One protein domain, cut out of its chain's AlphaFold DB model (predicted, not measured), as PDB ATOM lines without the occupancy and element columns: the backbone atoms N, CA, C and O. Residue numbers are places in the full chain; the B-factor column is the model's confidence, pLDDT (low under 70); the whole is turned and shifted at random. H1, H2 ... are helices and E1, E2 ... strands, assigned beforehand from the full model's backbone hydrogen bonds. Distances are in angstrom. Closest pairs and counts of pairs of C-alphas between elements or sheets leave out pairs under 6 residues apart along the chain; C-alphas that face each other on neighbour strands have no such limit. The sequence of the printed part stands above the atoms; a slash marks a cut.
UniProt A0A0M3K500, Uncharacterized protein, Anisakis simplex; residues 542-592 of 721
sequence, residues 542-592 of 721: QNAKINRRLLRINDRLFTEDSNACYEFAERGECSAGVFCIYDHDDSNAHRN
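AT A GLANCE: This is residues 542 to 592 of the 721 residues of an uncharacterized protein of Anisakis simplex (UniProt A0A0M3K500). What does one see first? The parts are strung along one long axis: a small hairpin of two strands, E1 and E2, with the short helix H2 beside it, the helix H1 out at one end and, past a long looping stretch, residues 572 to 588, the helix H3 towards the other end. What is it made of? The printed part has 51 residues with three named helices and two named strands, in the order H1, E1, E2, H2, H3; the two strands make one antiparallel sheet, E1 - E2. The class is mixed, helices and strands, with 21 residues, under half, in named elements. How spread out is it? It is elongated, spanning 37 by 19 by 16 A, and only just loose, close to compact, with a radius of gyration of the C-alphas of 12.0 A.

HOW THE PARTS SIT: How do the two strands pair? E1, residues 551 to 553, and E2, residues 556 to 558, form a hairpin, antiparallel at 147 degrees between their directions. N 551 and O 558 are within hydrogen-bond range at 3.0 A, and N 558 and O 551 at 2.9 A. What comes near this sheet? The closest C-alphas of E1 and H2, residues 566 to 571, are those of Ile 553 and Glu 570, 6.0 A apart. What of the other helices? H1, residues 542 to 546, is apart from E2 and H2. H3, residues 589 to 592, is apart from H1, E1, E2 and H2. How do the helix backbones look? In H1 and H2 every O i to N i+4 pair is within hydrogen-bond range; H3 is too short for such a pair, and its one O i to N i+3 pair is within range.

IN THESE COORDINATES: Where are the strands? E1 measures 6.0 A from first to last C-alpha, beginning with C-alpha 551 at (162.647, 130.071, 125.076), and E2 measures 6.5 A. Where are the helices? H2 measures 8.6 A, H1 6.3 A and H3 5.2 A. H1 begins with C-alpha 542 at (149.189, 137.067, 115.266), and H3 ends with C-alpha 592 at (165.313, 140.645, 148.877).

THE WHOLE: How large is it? The two C-alphas farthest apart are those of Gln 542 and Asn 592, at 37.4 A. How are the parts linked? The printed part has no cut; the links H1 to E1 and E1 to E2 are tight, E2 to H2 is short, and H2 to H3 is long, with 17 residues. Where is confidence low? The mean pLDDT of the printed part is 80.9, and residues 542 to 550 are under 70.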
ATOM      1  N   GLN A 542     148.711 135.975 114.418       52.31
ATOM      2  CA  GLN A 542     149.189 137.067 115.266       52.31
ATOM      3  C   GLN A 542     149.536 136.547 116.672       52.31
ATOM      4  O   GLN A 542     150.636 136.786 117.162       52.31
ATOM      5  N   ASN A 543     148.678 135.715 117.258       50.09
ATOM      6  CA  ASN A 543     148.911 135.005 118.513       50.09
ATOM      7  C   ASN A 543     150.084 134.021 118.388       50.09
ATOM      8  O   ASN A 543     150.892 133.940 119.298       50.09
ATOM      9  N   ALA A 544     150.291 133.357 117.246       52.62
ATOM     10  CA  ALA A 544     151.482 132.541 116.976       52.62
ATOM     11  C   ALA A 544     152.752 133.364 116.657       52.62
ATOM     12  O   ALA A 544     153.851 132.805 116.600       52.62
ATOM     13  N   LYS A 545     152.633 134.684 116.452       50.16
ATOM     14  CA  LYS A 545     153.766 135.629 116.454       50.16
ATOM     15  C   LYS A 545     154.063 136.189 117.847       50.16
ATOM     16  O   LYS A 545     155.223 136.491 118.101       50.16
ATOM     17  N   ILE A 546     153.056 136.291 118.716       47.81
ATOM     18  CA  ILE A 546     153.195 136.651 120.137       47.81
ATOM     19  C   ILE A 546     153.775 135.456 120.917       47.81
ATOM     20  O   ILE A 546     154.833 135.564 121.523       47.81
ATOM     21  N   ASN A 547     153.210 134.257 120.742       48.66
ATOM     22  CA  ASN A 547     153.690 132.967 121.265       48.66
ATOM     23  C   ASN A 547     155.005 132.480 120.607       48.66
ATOM     24  O   ASN A 547     155.263 131.278 120.520       48.66
ATOM     25  N   ARG A 548     155.841 133.390 120.088       50.41
ATOM     26  CA  ARG A 548     157.027 133.077 119.273       50.41
ATOM     27  C   ARG A 548     158.362 133.252 120.002       50.41
ATOM     28  O   ARG A 548     159.410 133.121 119.367       50.41
ATOM     29  N   ARG A 549     158.332 133.490 121.317       56.53
ATOM     30  CA  ARG A 549     159.504 133.443 122.208       56.53
ATOM     31  C   ARG A 549     159.271 132.578 123.453       56.53
ATOM     32  O   ARG A 549     159.665 132.951 124.550       56.53
ATOM     33  N   LEU A 550     158.693 131.388 123.272       64.12
ATOM     34  CA  LEU A 550     158.913 130.302 124.234       64.12
ATOM     35  C   LEU A 550     160.386 129.876 124.149       64.12
ATOM     36  O   LEU A 550     160.758 129.070 123.292       64.12
ATOM     37  N   LEU A 551     161.240 130.453 124.994       72.88
ATOM     38  CA  LEU A 551     162.647 130.071 125.076       72.88
ATOM     39  C   LEU A 551     162.737 128.777 125.890       72.88
ATOM     40  O   LEU A 551     162.481 128.775 127.092       72.88
ATOM     41  N   ARG A 552     163.102 127.667 125.240       80.38
ATOM     42  CA  ARG A 552     163.465 126.431 125.943       80.38
ATOM     43  C   ARG A 552     164.930 126.520 126.353       80.38
ATOM     44  O   ARG A 552     165.803 126.466 125.491       80.38
ATOM     45  N   ILE A 553     165.184 126.656 127.650       82.44
ATOM     46  CA  ILE A 553     166.528 126.748 128.233       82.44
ATOM     47  C   ILE A 553     166.618 125.683 129.322       82.44
ATOM     48  O   ILE A 553     165.755 125.638 130.197       82.44
ATOM     49  N   ASN A 554     167.630 124.812 129.247       80.75
ATOM     50  CA  ASN A 554     167.850 123.721 130.207       80.75
ATOM     51  C   ASN A 554     166.552 122.931 130.504       80.75
ATOM     52  O   ASN A 554     166.153 122.721 131.646       80.75
ATOM     53  N   ASP A 555     165.858 122.574 129.415       78.94
ATOM     54  CA  ASP A 555     164.555 121.896 129.328       78.94
ATOM     55  C   ASP A 555     163.340 122.544 130.019       78.94
ATOM     56  O   ASP A 555     162.213 122.079 129.827       78.94
ATOM     57  N   ARG A 556     163.513 123.684 130.691       80.81
ATOM     58  CA  ARG A 556     162.414 124.549 131.137       80.81
ATOM     59  C   ARG A 556     161.914 125.432 129.986       80.81
ATOM     60  O   ARG A 556     162.671 125.774 129.077       80.81
ATOM     61  N   LEU A 557     160.634 125.804 130.025       79.62
ATOM     62  CA  LEU A 557     159.999 126.717 129.069       79.62
ATOM     63  C   LEU A 557     159.812 128.095 129.708       79.62
ATOM     64  O   LEU A 557     159.055 128.227 130.665       79.62
ATOM     65  N   PHE A 558     160.459 129.113 129.143       81.00
ATOM     66  CA  PHE A 558     160.328 130.506 129.562       81.00
ATOM     67  C   PHE A 558     159.399 131.256 128.600       81.00
ATOM     68  O   PHE A 558     159.627 131.256 127.389       81.00
ATOM     69  N   THR A 559     158.333 131.857 129.134       80.31
ATOM     70  CA  THR A 559     157.394 132.733 128.409       80.31
ATOM     71  C   THR A 559     157.868 134.185 128.442       80.31
ATOM     72  O   THR A 559     158.630 134.566 129.332       80.31
ATOM     73  N   GLU A 560     157.366 135.035 127.538       71.75
ATOM     74  CA  GLU A 560     157.623 136.486 127.613       71.75
ATOM     75  C   GLU A 560     157.115 137.091 128.937       71.75
ATOM     76  O   GLU A 560     157.743 138.001 129.472       71.75
ATOM     77  N   ASP A 561     156.046 136.520 129.505       78.50
ATOM     78  CA  ASP A 561     155.467 136.892 130.804       78.50
ATOM     79  C   ASP A 561     156.219 136.314 132.020       78.50
ATOM     80  O   ASP A 561     155.877 136.620 133.165       78.50
ATOM     81  N   SER A 562     157.210 135.436 131.815       81.94
ATOM     82  CA  SER A 562     157.951 134.836 132.926       81.94
ATOM     83  C   SER A 562     158.951 135.836 133.507       81.94
ATOM     84  O   SER A 562     159.866 136.301 132.831       81.94
ATOM     85  N   ASN A 563     158.810 136.141 134.800       88.00
ATOM     86  CA  ASN A 563     159.706 137.055 135.520       88.00
ATOM     87  C   ASN A 563     161.109 136.470 135.777       88.00
ATOM     88  O   ASN A 563     161.874 137.073 136.522       88.00
ATOM     89  N   ALA A 564     161.460 135.314 135.209       90.19
ATOM     90  CA  ALA A 564     162.712 134.617 135.484       90.19
ATOM     91  C   ALA A 564     163.901 135.196 134.697       90.19
ATOM     92  O   ALA A 564     163.781 135.663 133.564       90.19
ATOM     93  N   CYS A 565     165.086 135.155 135.302       91.88
ATOM     94  CA  CYS A 565     166.300 135.701 134.710       91.88
ATOM     95  C   CYS A 565     166.868 134.756 133.644       91.88
ATOM     96  O   CYS A 565     167.507 133.759 133.974       91.88
ATOM     97  N   TYR A 566     166.708 135.107 132.365       89.12
ATOM     98  CA  TYR A 566     167.277 134.352 131.239       89.12
ATOM     99  C   TYR A 566     168.791 134.105 131.359       89.12
ATOM    100  O   TYR A 566     169.261 133.040 130.971       89.12
ATOM    101  N   GLU A 567     169.555 135.058 131.911       90.25
ATOM    102  CA  GLU A 567     171.007 134.901 132.088       90.25
ATOM    103  C   GLU A 567     171.331 133.780 133.086       90.25
ATOM    104  O   GLU A 567     172.130 132.889 132.797       90.25
ATOM    105  N   PHE A 568     170.636 133.796 134.226       91.75
ATOM    106  CA  PHE A 568     170.747 132.777 135.262       91.75
ATOM    107  C   PHE A 568     170.232 131.418 134.771       91.75
ATOM    108  O   PHE A 568     170.888 130.402 134.969       91.75
ATOM    109  N   ALA A 569     169.092 131.390 134.076       89.75
ATOM    110  CA  ALA A 569     168.505 130.167 133.536       89.75
ATOM    111  C   ALA A 569     169.405 129.472 132.499       89.75
ATOM    112  O   ALA A 569     169.405 128.244 132.424       89.75
ATOM    113  N   GLU A 570     170.161 130.238 131.705       88.56
ATOM    114  CA  GLU A 570     171.104 129.713 130.710       88.56
ATOM    115  C   GLU A 570     172.400 129.203 131.351       88.56
ATOM    116  O   GLU A 570     172.854 128.112 131.005       88.56
ATOM    117  N   ARG A 571     172.993 129.978 132.273       89.69
ATOM    118  CA  ARG A 571     174.379 129.770 132.737       89.69
ATOM    119  C   ARG A 571     174.539 129.338 134.196       89.69
ATOM    120  O   ARG A 571     175.651 129.012 134.590       89.69
ATOM    121  N   GLY A 572     173.481 129.378 135.003       89.62
ATOM    122  CA  GLY A 572     173.552 129.279 136.469       89.62
ATOM    123  C   GLY A 572     174.084 130.545 137.158       89.62
ATOM    124  O   GLY A 572     174.145 130.606 138.382       89.62
ATOM    125  N   GLU A 573     174.450 131.576 136.389       89.38
ATOM    126  CA  GLU A 573     175.083 132.802 136.876       89.38
ATOM    127  C   GLU A 573     174.421 134.038 136.257       89.38
ATOM    128  O   GLU A 573     174.188 134.098 135.049       89.38
ATOM    129  N   CYS A 574     174.165 135.068 137.069       92.94
ATOM    130  CA  CYS A 574     173.683 136.363 136.589       92.94
ATOM    131  C   CYS A 574     174.721 137.457 136.840       92.94
ATOM    132  O   CYS A 574     175.136 137.689 137.977       92.94
ATOM    133  N   SER A 575     175.064 138.210 135.796       92.31
ATOM    134  CA  SER A 575     175.997 139.334 135.862       92.31
ATOM    135  C   SER A 575     175.529 140.451 136.798       92.31
ATOM    136  O   SER A 575     176.366 141.095 137.428       92.31
ATOM    137  N   ALA A 576     174.214 140.655 136.936       92.06
ATOM    138  CA  ALA A 576     173.625 141.605 137.878       92.06
ATOM    139  C   ALA A 576     173.614 141.092 139.333       92.06
ATOM    140  O   ALA A 576     173.555 141.904 140.257       92.06
ATOM    141  N   GLY A 577     173.714 139.776 139.562       91.44
ATOM    142  CA  GLY A 577     173.713 139.166 140.897       91.44
ATOM    143  C   GLY A 577     172.536 139.640 141.758       91.44
ATOM    144  O   GLY A 577     171.393 139.661 141.304       91.44
ATOM    145  N   VAL A 578     172.832 140.101 142.976       91.56
ATOM    146  CA  VAL A 578     171.863 140.703 143.911       91.56
ATOM    147  C   VAL A 578     171.051 141.838 143.266       91.56
ATOM    148  O   VAL A 578     169.864 141.977 143.560       91.56
ATOM    149  N   PHE A 579     171.628 142.630 142.354       92.00
ATOM    150  CA  PHE A 579     170.944 143.752 141.690       92.00
ATOM    151  C   PHE A 579     169.969 143.355 140.578       92.00
ATOM    152  O   PHE A 579     169.291 144.238 140.045       92.00
ATOM    153  N   CYS A 580     169.855 142.065 140.249       93.19
ATOM    154  CA  CYS A 580     168.871 141.592 139.285       93.19
ATOM    155  C   CYS A 580     167.436 141.999 139.688       93.19
ATOM    156  O   CYS A 580     167.111 142.221 140.862       93.19
ATOM    157  N   ILE A 581     166.585 142.166 138.674       91.56
ATOM    158  CA  ILE A 581     165.155 142.476 138.827       91.56
ATOM    159  C   ILE A 581     164.263 141.249 138.614       91.56
ATOM    160  O   ILE A 581     163.097 141.301 139.007       91.56
ATOM    161  N   TYR A 582     164.827 140.201 138.009       92.75
ATOM    162  CA  TYR A 582     164.193 138.961 137.573       92.75
ATOM    163  C   TYR A 582     164.564 137.801 138.503       92.75
ATOM    164  O   TYR A 582     165.646 137.787 139.081       92.75
ATOM    165  N   ASP A 583     163.698 136.802 138.592       92.00
ATOM    166  CA  ASP A 583     163.774 135.710 139.560       92.00
ATOM    167  C   ASP A 583     164.878 134.697 139.202       92.00
ATOM    168  O   ASP A 583     165.098 134.379 138.031       92.00
ATOM    169  N   HIS A 584     165.588 134.185 140.212       91.56
ATOM    170  CA  HIS A 584     166.622 133.144 140.078       91.56
ATOM    171  C   HIS A 584     166.109 131.877 140.772       91.56
ATOM    172  O   HIS A 584     165.616 131.991 141.891       91.56
ATOM    173  N   ASP A 585     166.178 130.708 140.125       86.31
ATOM    174  CA  ASP A 585     165.544 129.456 140.597       86.31
ATOM    175  C   ASP A 585     164.101 129.657 141.095       86.31
ATOM    176  O   ASP A 585     163.735 129.285 142.210       86.31
ATOM    177  N   ASP A 586     163.293 130.330 140.267       83.94
ATOM    178  CA  ASP A 586     161.888 130.678 140.540       83.94
ATOM    179  C   ASP A 586     161.690 131.491 141.847       83.94
ATOM    180  O   ASP A 586     160.599 131.544 142.418       83.94
ATOM    181  N   SER A 587     162.757 132.145 142.330       88.25
ATOM    182  CA  SER A 587     162.835 132.799 143.636       88.25
ATOM    183  C   SER A 587     163.315 134.256 143.577       88.25
ATOM    184  O   SER A 587     164.281 134.631 142.905       88.25
ATOM    185  N   ASN A 588     162.666 135.085 144.397       89.94
ATOM    186  CA  ASN A 588     163.015 136.489 144.640       89.94
ATOM    187  C   ASN A 588     164.111 136.675 145.719       89.94
ATOM    188  O   ASN A 588     164.394 137.808 146.113       89.94
ATOM    189  N   ALA A 589     164.717 135.598 146.239       89.25
ATOM    190  CA  ALA A 589     165.617 135.654 147.400       89.25
ATOM    191  C   ALA A 589     166.786 136.644 147.227       89.25
ATOM    192  O   ALA A 589     166.934 137.555 148.040       89.25
ATOM    193  N   HIS A 590     167.542 136.538 146.130       89.56
ATOM    194  CA  HIS A 590     168.677 137.419 145.808       89.56
ATOM    195  C   HIS A 590     168.288 138.914 145.734       89.56
ATOM    196  O   HIS A 590     169.085 139.800 146.029       89.56
ATOM    197  N   ARG A 591     167.044 139.223 145.345       89.06
ATOM    198  CA  ARG A 591     166.528 140.595 145.231       89.06
ATOM    199  C   ARG A 591     166.101 141.168 146.586       89.06
ATOM    200  O   ARG A 591     166.159 142.384 146.778       89.06
ATOM    201  N   ASN A 592     165.691 140.301 147.507       87.81
ATOM    202  CA  ASN A 592     165.313 140.645 148.877       87.81
ATOM    203  C   ASN A 592     166.499 140.588 149.857       87.81
ATOM    204  O   ASN A 592     166.345 140.961 151.020       87.81
TER     205      ASN A 592